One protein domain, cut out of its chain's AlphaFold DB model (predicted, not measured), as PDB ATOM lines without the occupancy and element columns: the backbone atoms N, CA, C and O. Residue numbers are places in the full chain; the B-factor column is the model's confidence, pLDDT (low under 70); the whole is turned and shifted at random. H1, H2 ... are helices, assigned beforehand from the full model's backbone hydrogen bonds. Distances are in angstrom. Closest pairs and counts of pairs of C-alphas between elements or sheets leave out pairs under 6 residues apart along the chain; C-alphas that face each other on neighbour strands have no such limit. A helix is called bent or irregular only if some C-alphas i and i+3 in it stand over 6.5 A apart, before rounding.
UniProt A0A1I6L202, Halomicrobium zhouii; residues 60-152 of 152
ATOM      1  N   GLY A  60      70.159  62.403 309.005       74.56
ATOM      2  CA  GLY A  60      71.342  61.856 309.660       74.56
ATOM      3  C   GLY A  60      72.665  62.500 309.221       74.56
ATOM      4  O   GLY A  60      72.740  63.344 308.327       74.56
ATOM      5  N   LEU A  61      73.773  62.044 309.812       83.75
ATOM      6  CA  LEU A  61      75.106  62.507 309.416       83.75
ATOM      7  C   LEU A  61      75.406  62.233 307.937       83.75
ATOM      8  O   LEU A  61      75.018  61.217 307.359       83.75
ATOM      9  N   SER A  62      76.184  63.118 307.316       85.06
ATOM     10  CA  SER A  62      76.707  62.839 305.980       85.06
ATOM     11  C   SER A  62      77.640  61.622 305.998       85.06
ATOM     12  O   SER A  62      78.329  61.354 306.982       85.06
ATOM     13  N   TYR A  63      77.768  60.938 304.860       81.75
ATOM     14  CA  TYR A  63      78.713  59.825 304.716       81.75
ATOM     15  C   TYR A  63      80.151  60.200 305.113       81.75
ATOM     16  O   TYR A  63      80.861  59.416 305.734       81.75
ATOM     17  N   SER A  64      80.594  61.402 304.741       84.75
ATOM     18  CA  SER A  64      81.940  61.866 305.076       84.75
ATOM     19  C   SER A  64      82.108  62.102 306.576       84.75
ATOM     20  O   SER A  64      83.205  61.908 307.073       84.75
ATOM     21  N   ALA A  65      81.046  62.482 307.292       88.56
ATOM     22  CA  ALA A  65      81.067  62.592 308.749       88.56
ATOM     23  C   ALA A  65      81.125  61.204 309.412       88.56
ATOM     24  O   ALA A  65      81.965  60.989 310.278       88.56
ATOM     25  N   ILE A  66      80.344  60.226 308.932       89.06
ATOM     26  CA  ILE A  66      80.450  58.827 309.393       89.06
ATOM     27  C   ILE A  66      81.875  58.290 309.209       89.06
ATOM     28  O   ILE A  66      82.415  57.643 310.103       89.06
ATOM     29  N   ALA A  67      82.517  58.601 308.080       86.00
ATOM     30  CA  ALA A  67      83.895  58.192 307.829       86.00
ATOM     31  C   ALA A  67      84.902  58.791 308.834       86.00
ATOM     32  O   ALA A  67      85.934  58.170 309.088       86.00
ATOM     33  N   GLU A  68      84.628  59.965 309.416       88.50
ATOM     34  CA  GLU A  68      85.453  60.505 310.506       88.50
ATOM     35  C   GLU A  68      85.255  59.695 311.798       88.50
ATOM     36  O   GLU A  68      86.239  59.417 312.475       88.50
ATOM     37  N   LEU A  69      84.032  59.243 312.111       89.88
ATOM     38  CA  LEU A  69      83.772  58.376 313.275       89.88
ATOM     39  C   LEU A  69      84.493  57.027 313.143       89.88
ATOM     40  O   LEU A  69      85.203  56.596 314.050       89.88
ATOM     41  N   GLN A  70      84.390  56.405 311.966       87.00
ATOM     42  CA  GLN A  70      85.074  55.148 311.627       87.00
ATOM     43  C   GLN A  70      86.607  55.251 311.677       87.00
ATOM     44  O   GLN A  70      87.299  54.237 311.654       87.00
ATOM     45  N   ARG A  71      87.167  56.468 311.731       83.44
ATOM     46  CA  ARG A  71      88.611  56.681 311.888       83.44
ATOM     47  C   ARG A  71      89.102  56.332 313.293       83.44
ATOM     48  O   ARG A  71      90.264  55.966 313.435       83.44
ATOM     49  N   VAL A  72      88.252  56.506 314.303       83.12
ATOM     50  CA  VAL A  72      88.597  56.312 315.721       83.12
ATOM     51  C   VAL A  72      88.006  55.024 316.261       83.12
ATOM     52  O   VAL A  72      88.699  54.273 316.942       83.12
ATOM     53  N   PHE A  73      86.761  54.728 315.906       83.88
ATOM     54  CA  PHE A  73      86.077  53.524 316.351       83.88
ATOM     55  C   PHE A  73      86.324  52.379 315.368       83.88
ATOM     56  O   PHE A  73      85.964  52.458 314.194       83.88
ATOM     57  N   ASN A  74      86.951  51.303 315.848       77.44
ATOM     58  CA  ASN A  74      87.304  50.138 315.032       77.44
ATOM     59  C   ASN A  74      86.203  49.064 314.980       77.44
ATOM     60  O   ASN A  74      86.289  48.152 314.155       77.44
ATOM     61  N   LYS A  75      85.177  49.156 315.835       82.44
ATOM     62  CA  LYS A  75      83.993  48.292 315.809       82.44
ATOM     63  C   LYS A  75      82.787  49.071 315.305       82.44
ATOM     64  O   LYS A  75      82.522  50.179 315.762       82.44
ATOM     65  N   THR A  76      82.009  48.451 314.422       85.19
ATOM     66  CA  THR A  76      80.778  49.035 313.869       85.19
ATOM     67  C   THR A  76      79.780  49.451 314.955       85.19
ATOM     68  O   THR A  76      79.135  50.486 314.810       85.19
ATOM     69  N   ASP A  77      79.681  48.693 316.052       84.19
ATOM     70  CA  ASP A  77      78.789  49.020 317.173       84.19
ATOM     71  C   ASP A  77      79.225  50.292 317.916       84.19
ATOM     72  O   ASP A  77      78.374  51.107 318.262       84.19
ATOM     73  N   ASP A  78      80.531  50.525 318.067       85.25
ATOM     74  CA  ASP A  78      81.062  51.743 318.693       85.25
ATOM     75  C   ASP A  78      80.834  52.965 317.781       85.25
ATOM     76  O   ASP A  78      80.440  54.036 318.240       85.25
ATOM     77  N   VAL A  79      80.986  52.797 316.457       87.94
ATOM     78  CA  VAL A  79      80.642  53.844 315.474       87.94
ATOM     79  C   VAL A  79      79.143  54.166 315.533       87.94
ATOM     80  O   VAL A  79      78.762  55.335 315.459       87.94
ATOM     81  N   ARG A  80      78.282  53.142 315.655       87.06
ATOM     82  CA  ARG A  80      76.827  53.303 315.796       87.06
ATOM     83  C   ARG A  80      76.486  54.057 317.079       87.06
ATOM     84  O   ARG A  80      75.716  55.007 317.015       87.06
ATOM     85  N   ALA A  81      77.089  53.684 318.203       86.94
ATOM     86  CA  ALA A  81      76.892  54.360 319.479       86.94
ATOM     87  C   ALA A  81      77.288  55.845 319.404       86.94
ATOM     88  O   ALA A  81      76.504  56.713 319.777       86.94
ATOM     89  N   ALA A  82      78.455  56.149 318.827       89.19
ATOM     90  CA  ALA A  82      78.903  57.524 318.614       89.19
ATOM     91  C   ALA A  82      77.967  58.319 317.684       89.19
ATOM     92  O   ALA A  82      77.709  59.499 317.917       89.19
ATOM     93  N   TYR A  83      77.440  57.679 316.635       89.69
ATOM     94  CA  TYR A  83      76.422  58.276 315.772       89.69
ATOM     95  C   TYR A  83      75.140  58.586 316.554       89.69
ATOM     96  O   TYR A  83      74.624  59.698 316.456       89.69
ATOM     97  N   ASP A  84      74.633  57.627 317.329       86.88
ATOM     98  CA  ASP A  84      73.386  57.785 318.075       86.88
ATOM     99  C   ASP A  84      73.529  58.869 319.168       86.88
ATOM    100  O   ASP A  84      72.587  59.633 319.362       86.88
ATOM    101  N   CYS A  85      74.712  59.052 319.780       88.00
ATOM    102  CA  CYS A  85      75.009  60.210 320.644       88.00
ATOM    103  C   CYS A  85      74.808  61.547 319.923       88.00
ATOM    104  O   CYS A  85      74.186  62.455 320.465       88.00
ATOM    105  N   ILE A  86      75.320  61.679 318.694       90.25
ATOM    106  CA  ILE A  86      75.179  62.921 317.922       90.25
ATOM    107  C   ILE A  86      73.703  63.213 317.626       90.25
ATOM    108  O   ILE A  86      73.253  64.352 317.741       90.25
ATOM    109  N   ILE A  87      72.936  62.185 317.264       88.00
ATOM    110  CA  ILE A  87      71.507  62.342 316.982       88.00
ATOM    111  C   ILE A  87      70.714  62.651 318.259       88.00
ATOM    112  O   ILE A  87      69.807  63.482 318.218       88.00
ATOM    113  N   ALA A  88      71.071  62.052 319.399       86.75
ATOM    114  CA  ALA A  88      70.402  62.274 320.684       86.75
ATOM    115  C   ALA A  88      70.452  63.742 321.140       86.75
ATOM    116  O   ALA A  88      69.497  64.230 321.743       86.75
ATOM    117  N   THR A  89      71.506  64.483 320.784       86.69
ATOM    118  CA  THR A  89      71.590  65.922 321.078       86.69
ATOM    119  C   THR A  89      70.738  66.793 320.148       86.69
ATOM    120  O   THR A  89      70.705  68.012 320.313       86.69
ATOM    121  N   GLY A  90      70.083  66.209 319.139       85.62
ATOM    122  CA  GLY A  90      69.355  66.939 318.098       85.62
ATOM    123  C   GLY A  90      70.267  67.717 317.145       85.62
ATOM    124  O   GLY A  90      69.803  68.627 316.456       85.62
ATOM    125  N   HIS A  91      71.563  67.384 317.106       86.19
ATOM    126  CA  HIS A  91      72.547  68.055 316.257       86.19
ATOM    127  C   HIS A  91      72.826  67.221 315.007       86.19
ATOM    128  O   HIS A  91      72.980  66.007 315.072       86.19
ATOM    129  N   SER A  92      72.987  67.882 313.860       86.06
ATOM    130  CA  SER A  92      73.583  67.268 312.668       86.06
ATOM    131  C   SER A  92      74.960  67.886 312.457       86.06
ATOM    132  O   SER A  92      75.095  68.969 311.880       86.06
ATOM    133  N   LEU A  93      75.994  67.247 313.014       87.69
ATOM    134  CA  LEU A  93      77.360  67.749 312.886       87.69
ATOM    135  C   LEU A  93      77.811  67.702 311.419       87.69
ATOM    136  O   LEU A  93      77.717  66.686 310.726       87.69
ATOM    137  N   SER A  94      78.390  68.801 310.946       88.06
ATOM    138  CA  SER A  94      79.111  68.828 309.677       88.06
ATOM    139  C   SER A  94      80.341  67.913 309.720       88.06
ATOM    140  O   SER A  94      80.837  67.535 310.783       88.06
ATOM    141  N   VAL A  95      80.914  67.606 308.552       86.31
ATOM    142  CA  VAL A  95      82.165  66.825 308.451       86.31
ATOM    143  C   VAL A  95      83.293  67.459 309.270       86.31
ATOM    144  O   VAL A  95      84.060  66.754 309.919       86.31
ATOM    145  N   LYS A  96      83.389  68.796 309.264       82.62
ATOM    146  CA  LYS A  96      84.420  69.520 310.014       82.62
ATOM    147  C   LYS A  96      84.182  69.425 311.520       82.62
ATOM    148  O   LYS A  96      85.133  69.169 312.247       82.62
ATOM    149  N   GLU A  97      82.945  69.609 311.977       86.44
ATOM    150  CA  GLU A  97      82.603  69.481 313.402       86.44
ATOM    151  C   GLU A  97      82.817  68.050 313.898       86.44
ATOM    152  O   GLU A  97      83.426  67.854 314.944       86.44
ATOM    153  N   THR A  98      82.417  67.057 313.101       90.00
ATOM    154  CA  THR A  98      82.635  65.640 313.415       90.00
ATOM    155  C   THR A  98      84.124  65.332 313.528       90.00
ATOM    156  O   THR A  98      84.538  64.691 314.485       90.00
ATOM    157  N   ARG A  99      84.956  65.837 312.607       85.94
ATOM    158  CA  ARG A  99      86.414  65.678 312.696       85.94
ATOM    159  C   ARG A  99      86.986  66.266 313.984       85.94
ATOM    160  O   ARG A  99      87.804  65.611 314.616       85.94
ATOM    161  N   VAL A 100      86.569  67.475 314.361       82.94
ATOM    162  CA  VAL A 100      87.044  68.121 315.597       82.94
ATOM    163  C   VAL A 100      86.614  67.318 316.824       82.94
ATOM    164  O   VAL A 100      87.423  67.103 317.718       82.94
ATOM    165  N   TRP A 101      85.376  66.822 316.853       87.81
ATOM    166  CA  TRP A 101      84.904  65.964 317.939       87.81
ATOM    167  C   TRP A 101      85.690  64.645 318.027       87.81
ATOM    168  O   TRP A 101      86.129  64.249 319.099       87.81
ATOM    169  N   VAL A 102      85.955  64.007 316.888       85.00
ATOM    170  CA  VAL A 102      86.799  62.806 316.779       85.00
ATOM    171  C   VAL A 102      88.228  63.080 317.264       85.00
ATOM    172  O   VAL A 102      88.825  62.246 317.937       85.00
ATOM    173  N   GLU A 103      88.792  64.248 316.953       80.50
ATOM    174  CA  GLU A 103      90.102  64.677 317.460       80.50
ATOM    175  C   GLU A 103      90.088  64.934 318.975       80.50
ATOM    176  O   GLU A 103      91.073  64.615 319.637       80.50
ATOM    177  N   LEU A 104      88.982  65.448 319.525       80.06
ATOM    178  CA  LEU A 104      88.783  65.611 320.967       80.06
ATOM    179  C   LEU A 104      88.732  64.252 321.677       80.06
ATOM    180  O   LEU A 104      89.463  64.052 322.640       80.06
ATOM    181  N   LEU A 105      87.974  63.285 321.152       78.56
ATOM    182  CA  LEU A 105      87.936  61.913 321.684       78.56
ATOM    183  C   LEU A 105      89.314  61.234 321.660       78.56
ATOM    184  O   LEU A 105      89.668  60.491 322.566       78.56
ATOM    185  N   MET A 106      90.116  61.502 320.627       72.69
ATOM    186  CA  MET A 106      91.489  61.000 320.547       72.69
ATOM    187  C   MET A 106      92.459  61.709 321.492       72.69
ATOM    188  O   MET A 106      93.564  61.210 321.686       72.69
ATOM    189  N   SER A 107      92.114  62.886 322.019       67.62
ATOM    190  CA  SER A 107      93.057  63.698 322.795       67.62
ATOM    191  C   SER A 107      93.400  63.112 324.172       67.62
ATOM    192  O   SER A 107      94.423  63.502 324.729       67.62
ATOM    193  N   ASP A 108      92.665  62.089 324.628       54.25
ATOM    194  CA  ASP A 108      93.038  61.228 325.765       54.25
ATOM    195  C   ASP A 108      94.087  60.147 325.416       54.25
ATOM    196  O   ASP A 108      94.684  59.541 326.305       54.25
ATOM    197  N   ALA A 109      94.386  59.926 324.130       44.38
ATOM    198  CA  ALA A 109      95.369  58.955 323.647       44.38
ATOM    199  C   ALA A 109      96.456  59.639 322.795       44.38
ATOM    200  O   ALA A 109      96.467  59.555 321.570       44.38
ATOM    201  N   ASP A 110      97.355  60.354 323.474       40.81
ATOM    202  CA  ASP A 110      98.679  60.822 323.035       40.81
ATOM    203  C   ASP A 110      98.930  60.996 321.500       40.81
ATOM    204  O   ASP A 110      99.322  60.078 320.779       40.81
ATOM    205  N   VAL A 111      98.890  62.276 321.079       44.88
ATOM    206  CA  VAL A 111      99.777  62.956 320.095       44.88
ATOM    207  C   VAL A 111      99.245  63.329 318.677       44.88
ATOM    208  O   VAL A 111      99.298  62.584 317.704       44.88
ATOM    209  N   SER A 112      99.008  64.651 318.543       49.44
ATOM    210  CA  SER A 112      99.408  65.619 317.483       49.44
ATOM    211  C   SER A 112      98.643  65.805 316.157       49.44
ATOM    212  O   SER A 112      98.814  65.062 315.198       49.44
ATOM    213  N   ARG A 113      98.049  67.004 316.008       41.06
ATOM    214  CA  ARG A 113      98.323  67.938 314.889       41.06
ATOM    215  C   ARG A 113      98.288  69.369 315.429       41.06
ATOM    216  O   ARG A 113      97.307  69.749 316.049       41.06
ATOM    217  N   GLY A 114      99.340  70.163 315.210       39.16
ATOM    218  CA  GLY A 114      99.532  71.489 315.834       39.16
ATOM    219  C   GLY A 114      98.370  72.488 315.697       39.16
ATOM    220  O   GLY A 114      98.251  73.383 316.521       39.16
ATOM    221  N   ILE A 115      97.470  72.277 314.734       45.88
ATOM    222  CA  ILE A 115      96.238  73.058 314.542       45.88
ATOM    223  C   ILE A 115      95.195  72.759 315.634       45.88
ATOM    224  O   ILE A 115      94.538  73.671 316.124       45.88
ATOM    225  N   VAL A 116      95.081  71.496 316.060       43.50
ATOM    226  CA  VAL A 116      94.188  71.078 317.154       43.50
ATOM    227  C   VAL A 116      94.657  71.694 318.464       43.50
ATOM    228  O   VAL A 116      93.841  72.163 319.241       43.50
ATOM    229  N   ARG A 117      95.974  71.790 318.686       45.47
ATOM    230  CA  ARG A 117      96.517  72.417 319.896       45.47
ATOM    231  C   ARG A 117      96.198  73.911 319.956       45.47
ATOM    232  O   ARG A 117      95.788  74.365 321.006       45.47
ATOM    233  N   GLU A 118      96.312  74.668 318.865       47.81
ATOM    234  CA  GLU A 118      95.972  76.102 318.888       47.81
ATOM    235  C   GLU A 118      94.468  76.372 319.043       47.81
ATOM    236  O   GLU A 118      94.083  77.315 319.732       47.81
ATOM    237  N   GLU A 119      93.608  75.549 318.441       46.25
ATOM    238  CA  GLU A 119      92.155  75.750 318.505       46.25
ATOM    239  C   GLU A 119      91.529  75.150 319.781       46.25
ATOM    240  O   GLU A 119      90.586  75.730 320.315       46.25
ATOM    241  N   VAL A 120      92.093  74.065 320.332       45.69
ATOM    242  CA  VAL A 120      91.683  73.481 321.627       45.69
ATOM    243  C   VAL A 120      92.329  74.210 322.820       45.69
ATOM    244  O   VAL A 120      91.728  74.353 323.876       45.69
ATOM    245  N   GLN A 121      93.518  74.794 322.687       44.62
ATOM    246  CA  GLN A 121      94.066  75.635 323.763       44.62
ATOM    247  C   GLN A 121      93.326  76.984 323.859       44.62
ATOM    248  O   GLN A 121      93.186  77.532 324.947       44.62
ATOM    249  N   LYS A 122      92.723  77.461 322.757       49.38
ATOM    250  CA  LYS A 122      91.675  78.502 322.793       49.38
ATOM    251  C   LYS A 122      90.335  78.004 323.359       49.38
ATOM    252  O   LYS A 122      89.507  78.825 323.737       49.38
ATOM    253  N   PHE A 123      90.073  76.698 323.393       45.22
ATOM    254  CA  PHE A 123      88.777  76.110 323.760       45.22
ATOM    255  C   PHE A 123      88.516  76.123 325.272       45.22
ATOM    256  O   PHE A 123      87.414  76.507 325.672       45.22
ATOM    257  N   ASP A 124      89.528  75.866 326.107       48.56
ATOM    258  CA  ASP A 124      89.414  76.094 327.560       48.56
ATOM    259  C   ASP A 124      89.154  77.579 327.884       48.56
ATOM    260  O   ASP A 124      88.405  77.909 328.805       48.56
ATOM    261  N   GLU A 125      89.689  78.495 327.068       47.56
ATOM    262  CA  GLU A 125      89.480  79.943 327.207       47.56
ATOM    263  C   GLU A 125      88.109  80.419 326.661       47.56
ATOM    264  O   GLU A 125      87.523  81.386 327.170       47.56
ATOM    265  N   LEU A 126      87.550  79.737 325.650       44.88
ATOM    266  CA  LEU A 126      86.259  80.060 325.015       44.88
ATOM    267  C   LEU A 126      85.040  79.621 325.836       44.88
ATOM    268  O   LEU A 126      83.970  80.220 325.683       44.88
ATOM    269  N   ARG A 127      85.192  78.656 326.757       45.38
ATOM    270  CA  ARG A 127      84.127  78.222 327.687       45.38
ATOM    271  C   ARG A 127      83.532  79.386 328.491       45.38
ATOM    272  O   ARG A 127      82.372  79.352 328.890       45.38
ATOM    273  N   THR A 128      84.307  80.451 328.679       51.28
ATOM    274  CA  THR A 128      83.914  81.662 329.410       51.28
ATOM    275  C   THR A 128      83.289  82.779 328.559       51.28
ATOM    276  O   THR A 128      82.872  83.789 329.128       51.28
ATOM    277  N   LYS A 129      83.198  82.658 327.222       48.78
ATOM    278  CA  LYS A 129      82.787  83.769 326.331       48.78
ATOM    279  C   LYS A 129      81.898  83.330 325.160       48.78
ATOM    280  O   LYS A 129      82.309  83.452 324.013       48.78
ATOM    281  N   ASN A 130      80.677  82.877 325.461       56.84
ATOM    282  CA  ASN A 130      79.589  82.635 324.497       56.84
ATOM    283  C   ASN A 130      80.079  82.018 323.162       56.84
ATOM    284  O   ASN A 130      80.194  82.732 322.160       56.84
ATOM    285  N   PRO A 131      80.460  80.727 323.167       65.62
ATOM    286  CA  PRO A 131      81.164  80.105 322.054       65.62
ATOM    287  C   PRO A 131      80.349  80.154 320.758       65.62
ATOM    288  O   PRO A 131      79.117  80.181 320.775       65.62
ATOM    289  N   ALA A 132      81.050  80.123 319.621       76.62
ATOM    290  CA  ALA A 132      80.408  79.966 318.322       76.62
ATOM    291  C   ALA A 132      79.498  78.726 318.326       76.62
ATOM    292  O   ALA A 132      79.834  77.703 318.923       76.62
ATOM    293  N   GLU A 133      78.362  78.800 317.633       80.44
ATOM    294  CA  GLU A 133      77.340  77.744 317.634       80.44
ATOM    295  C   GLU A 133      77.911  76.361 317.277       80.44
ATOM    296  O   GLU A 133      77.569  75.366 317.906       80.44
ATOM    297  N   SER A 134      78.865  76.308 316.343       75.69
ATOM    298  CA  SER A 134      79.570  75.078 315.972       75.69
ATOM    299  C   SER A 134      80.349  74.447 317.127       75.69
ATOM    300  O   SER A 134      80.374  73.231 317.271       75.69
ATOM    301  N   VAL A 135      80.984  75.273 317.965       78.56
ATOM    302  CA  VAL A 135      81.729  74.811 319.144       78.56
ATOM    303  C   VAL A 135      80.755  74.297 320.196       78.56
ATOM    304  O   VAL A 135      80.994  73.250 320.789       78.56
ATOM    305  N   ARG A 136      79.624  74.988 320.380       81.75
ATOM    306  CA  ARG A 136      78.566  74.540 321.287       81.75
ATOM    307  C   ARG A 136      78.008  73.173 320.883       81.75
ATOM    308  O   ARG A 136      77.925  72.305 321.736       81.75
ATOM    309  N   ARG A 137      77.711  72.951 319.597       87.19
ATOM    310  CA  ARG A 137      77.238  71.643 319.113       87.19
ATOM    311  C   ARG A 137      78.228  70.516 319.402       87.19
ATOM    312  O   ARG A 137      77.822  69.461 319.868       87.19
ATOM    313  N   ILE A 138      79.521  70.744 319.156       85.88
ATOM    314  CA  ILE A 138      80.575  69.757 319.454       85.88
ATOM    315  C   ILE A 138      80.613  69.437 320.954       85.88
ATOM    316  O   ILE A 138      80.732  68.275 321.332       85.88
ATOM    317  N   LEU A 139      80.503  70.463 321.800       83.88
ATOM    318  CA  LEU A 139      80.508  70.319 323.255       83.88
ATOM    319  C   LEU A 139      79.290  69.565 323.780       83.88
ATOM    320  O   LEU A 139      79.452  68.695 324.627       83.88
ATOM    321  N   ASP A 140      78.098  69.873 323.270       87.69
ATOM    322  CA  ASP A 140      76.872  69.172 323.648       87.69
ATOM    323  C   ASP A 140      76.996  67.672 323.321       87.69
ATOM    324  O   ASP A 140      76.693  66.831 324.163       87.69
ATOM    325  N   VAL A 141      77.523  67.332 322.137       89.50
ATOM    326  CA  VAL A 141      77.781  65.936 321.737       89.50
ATOM    327  C   VAL A 141      78.826  65.272 322.632       89.50
ATOM    328  O   VAL A 141      78.666  64.115 323.012       89.50
ATOM    329  N   HIS A 142      79.910  65.972 322.972       87.81
ATOM    330  CA  HIS A 142      80.943  65.413 323.841       87.81
ATOM    331  C   HIS A 142      80.420  65.144 325.253       87.81
ATOM    332  O   HIS A 142      80.651  64.060 325.777       87.81
ATOM    333  N   ALA A 143      79.644  66.070 325.819       84.94
ATOM    334  CA  ALA A 143      79.008  65.884 327.118       84.94
ATOM    335  C   ALA A 143      77.998  64.722 327.110       84.94
ATOM    336  O   ALA A 143      77.950  63.953 328.068       84.94
ATOM    337  N   GLU A 144      77.223  64.558 326.032       88.56
ATOM    338  CA  GLU A 144      76.323  63.407 325.866       88.56
ATOM    339  C   GLU A 144      77.106  62.088 325.835       88.56
ATOM    340  O   GLU A 144      76.757  61.129 326.522       88.56
ATOM    341  N   TYR A 145      78.214  62.053 325.093       87.00
ATOM    342  CA  TYR A 145      79.084  60.883 325.032       87.00
ATOM    343  C   TYR A 145      79.701  60.542 326.397       87.00
ATOM    344  O   TYR A 145      79.629  59.393 326.823       87.00
ATOM    345  N   GLU A 146      80.253  61.522 327.119       84.12
ATOM    346  CA  GLU A 146      80.786  61.324 328.478       84.12
ATOM    347  C   GLU A 146      79.697  60.901 329.474       84.12
ATOM    348  O   GLU A 146      79.939  60.074 330.349       84.12
ATOM    349  N   SER A 147      78.475  61.418 329.342       82.38
ATOM    350  CA  SER A 147      77.351  61.019 330.195       82.38
ATOM    351  C   SER A 147      76.994  59.537 330.023       82.38
ATOM    352  O   SER A 147      76.684  58.860 331.004       82.38
ATOM    353  N   ILE A 148      77.058  59.024 328.789       83.44
ATOM    354  CA  ILE A 148      76.722  57.627 328.476       83.44
ATOM    355  C   ILE A 148      77.903  56.683 328.757       83.44
ATOM    356  O   ILE A 148      77.686  55.578 329.255       83.44
ATOM    357  N   PHE A 149      79.135  57.100 328.449       81.56
ATOM    358  CA  PHE A 149      80.310  56.218 328.395       81.56
ATOM    359  C   PHE A 149      81.478  56.627 329.309       81.56
ATOM    360  O   PHE A 149      82.413  55.852 329.468       81.56
ATOM    361  N   GLY A 150      81.457  57.815 329.914       63.38
ATOM    362  CA  GLY A 150      82.563  58.390 330.696       63.38
ATOM    363  C   GLY A 150      82.676  57.902 332.145       63.38
ATOM    364  O   GLY A 150      83.365  58.529 332.946       63.38
ATOM    365  N   TRP A 151      82.002  56.807 332.499       48.41
ATOM    366  CA  TRP A 151      82.097  56.175 333.817       48.41
ATOM    367  C   TRP A 151      82.769  54.801 333.696       48.41
ATOM    368  O   TRP A 151      82.107  53.772 333.834       48.41
ATOM    369  N   GLU A 152      84.080  54.796 333.452       43.09
ATOM    370  CA  GLU A 152      84.969  53.659 333.751       43.09
ATOM    371  C   GLU A 152      86.088  54.086 334.707       43.09
ATOM    372  O   GLU A 152      86.771  55.097 334.427       43.09
TER     373      GLU A 152
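This is residues 60 to 152 of the 152 residues of a protein of Halomicrobium zhouii (UniProt A0A1I6L202). Four helices, H1, H2, H3 and H5, make a crossed cluster in which each touches two others, so that the contacts run round as a ring, H5 to H3 to H1 to H2 and back to H5; only H1 and H3 are side by side. The fifth helix, H4, is set off on the far side of H3 from H1 and H2, at the end of a loop that leaves H3 and returns to H5, and touches no helix. The printed part has 93 residues with five named helices, H1 to H5 in that order along the chain, and no named strand: the class is all helix. The whole is compact, with a radius of gyration of the C-alphas of 12.9 A, and rounded, with spans of 34 by 30 by 29 A.

H5, the longest helix, is residues 133 to 149, 24.2 A from C-alpha 133 at (77.340, 77.744, 317.634) to C-alpha 149 at (80.310, 56.218, 328.395). H3 is residues 95 to 106, 16.3 A long, and its centre is the nearest to the mean of the C-alphas, at 4.2 A. H2 is residues 76 to 88, 18.1 A long. H1 is residues 63 to 69, 10.0 A long, and begins with C-alpha 63 at (78.713, 59.825, 304.716). H4 is residues 114 to 126, 18.3 A long; it is neither bent nor irregular, but only just: C-alphas 121 and 124 are 6.0 A apart.

H5 touches H3 at a steep tilt of 42 degrees, the same way; the closest C-alphas are those of Trp 101 and Ile 138, 6.0 A apart, and H3 takes part with residues 97 to 101 alone. H5 touches H2 with residues 141 to 145 alone, at a steep tilt of 55 degrees, opposite ways; the closest C-alphas are those of Ile 86 and Val 141, 5.5 A apart. H3 touches H1 at a shallow tilt of 12 degrees, the same way, with the C-alphas of Ala 65 and Val 95 closest at 4.4 A. H2 touches H1 with residues 79 to 83 alone; their lines stand at 73 degrees, only just about perpendicular, and the closest C-alphas are those of Leu 69 and Val 79, 5.9 A apart. H4 and H3 are close but not clearly touching, about perpendicular at 88 degrees, with the C-alphas of Glu 103 and Val 116 closest at 7.6 A. H4 is apart from H1, H2 and H5. In H1, H2, H3 and H5 every O i to N i+4 pair is within hydrogen-bond range; in H4, 8 of 9 are.

The two C-alphas farthest apart are those of Lys 75 and Lys 129, at 37.0 A. The printed part runs from residue 60 to residue 152, the chain's last, without a cut, and the four links between helices are short. The mean pLDDT of the printed part is 73.9; residues 107 to 131, of which 114 to 126 belong to H4, and residues 150 to 152 are under 70.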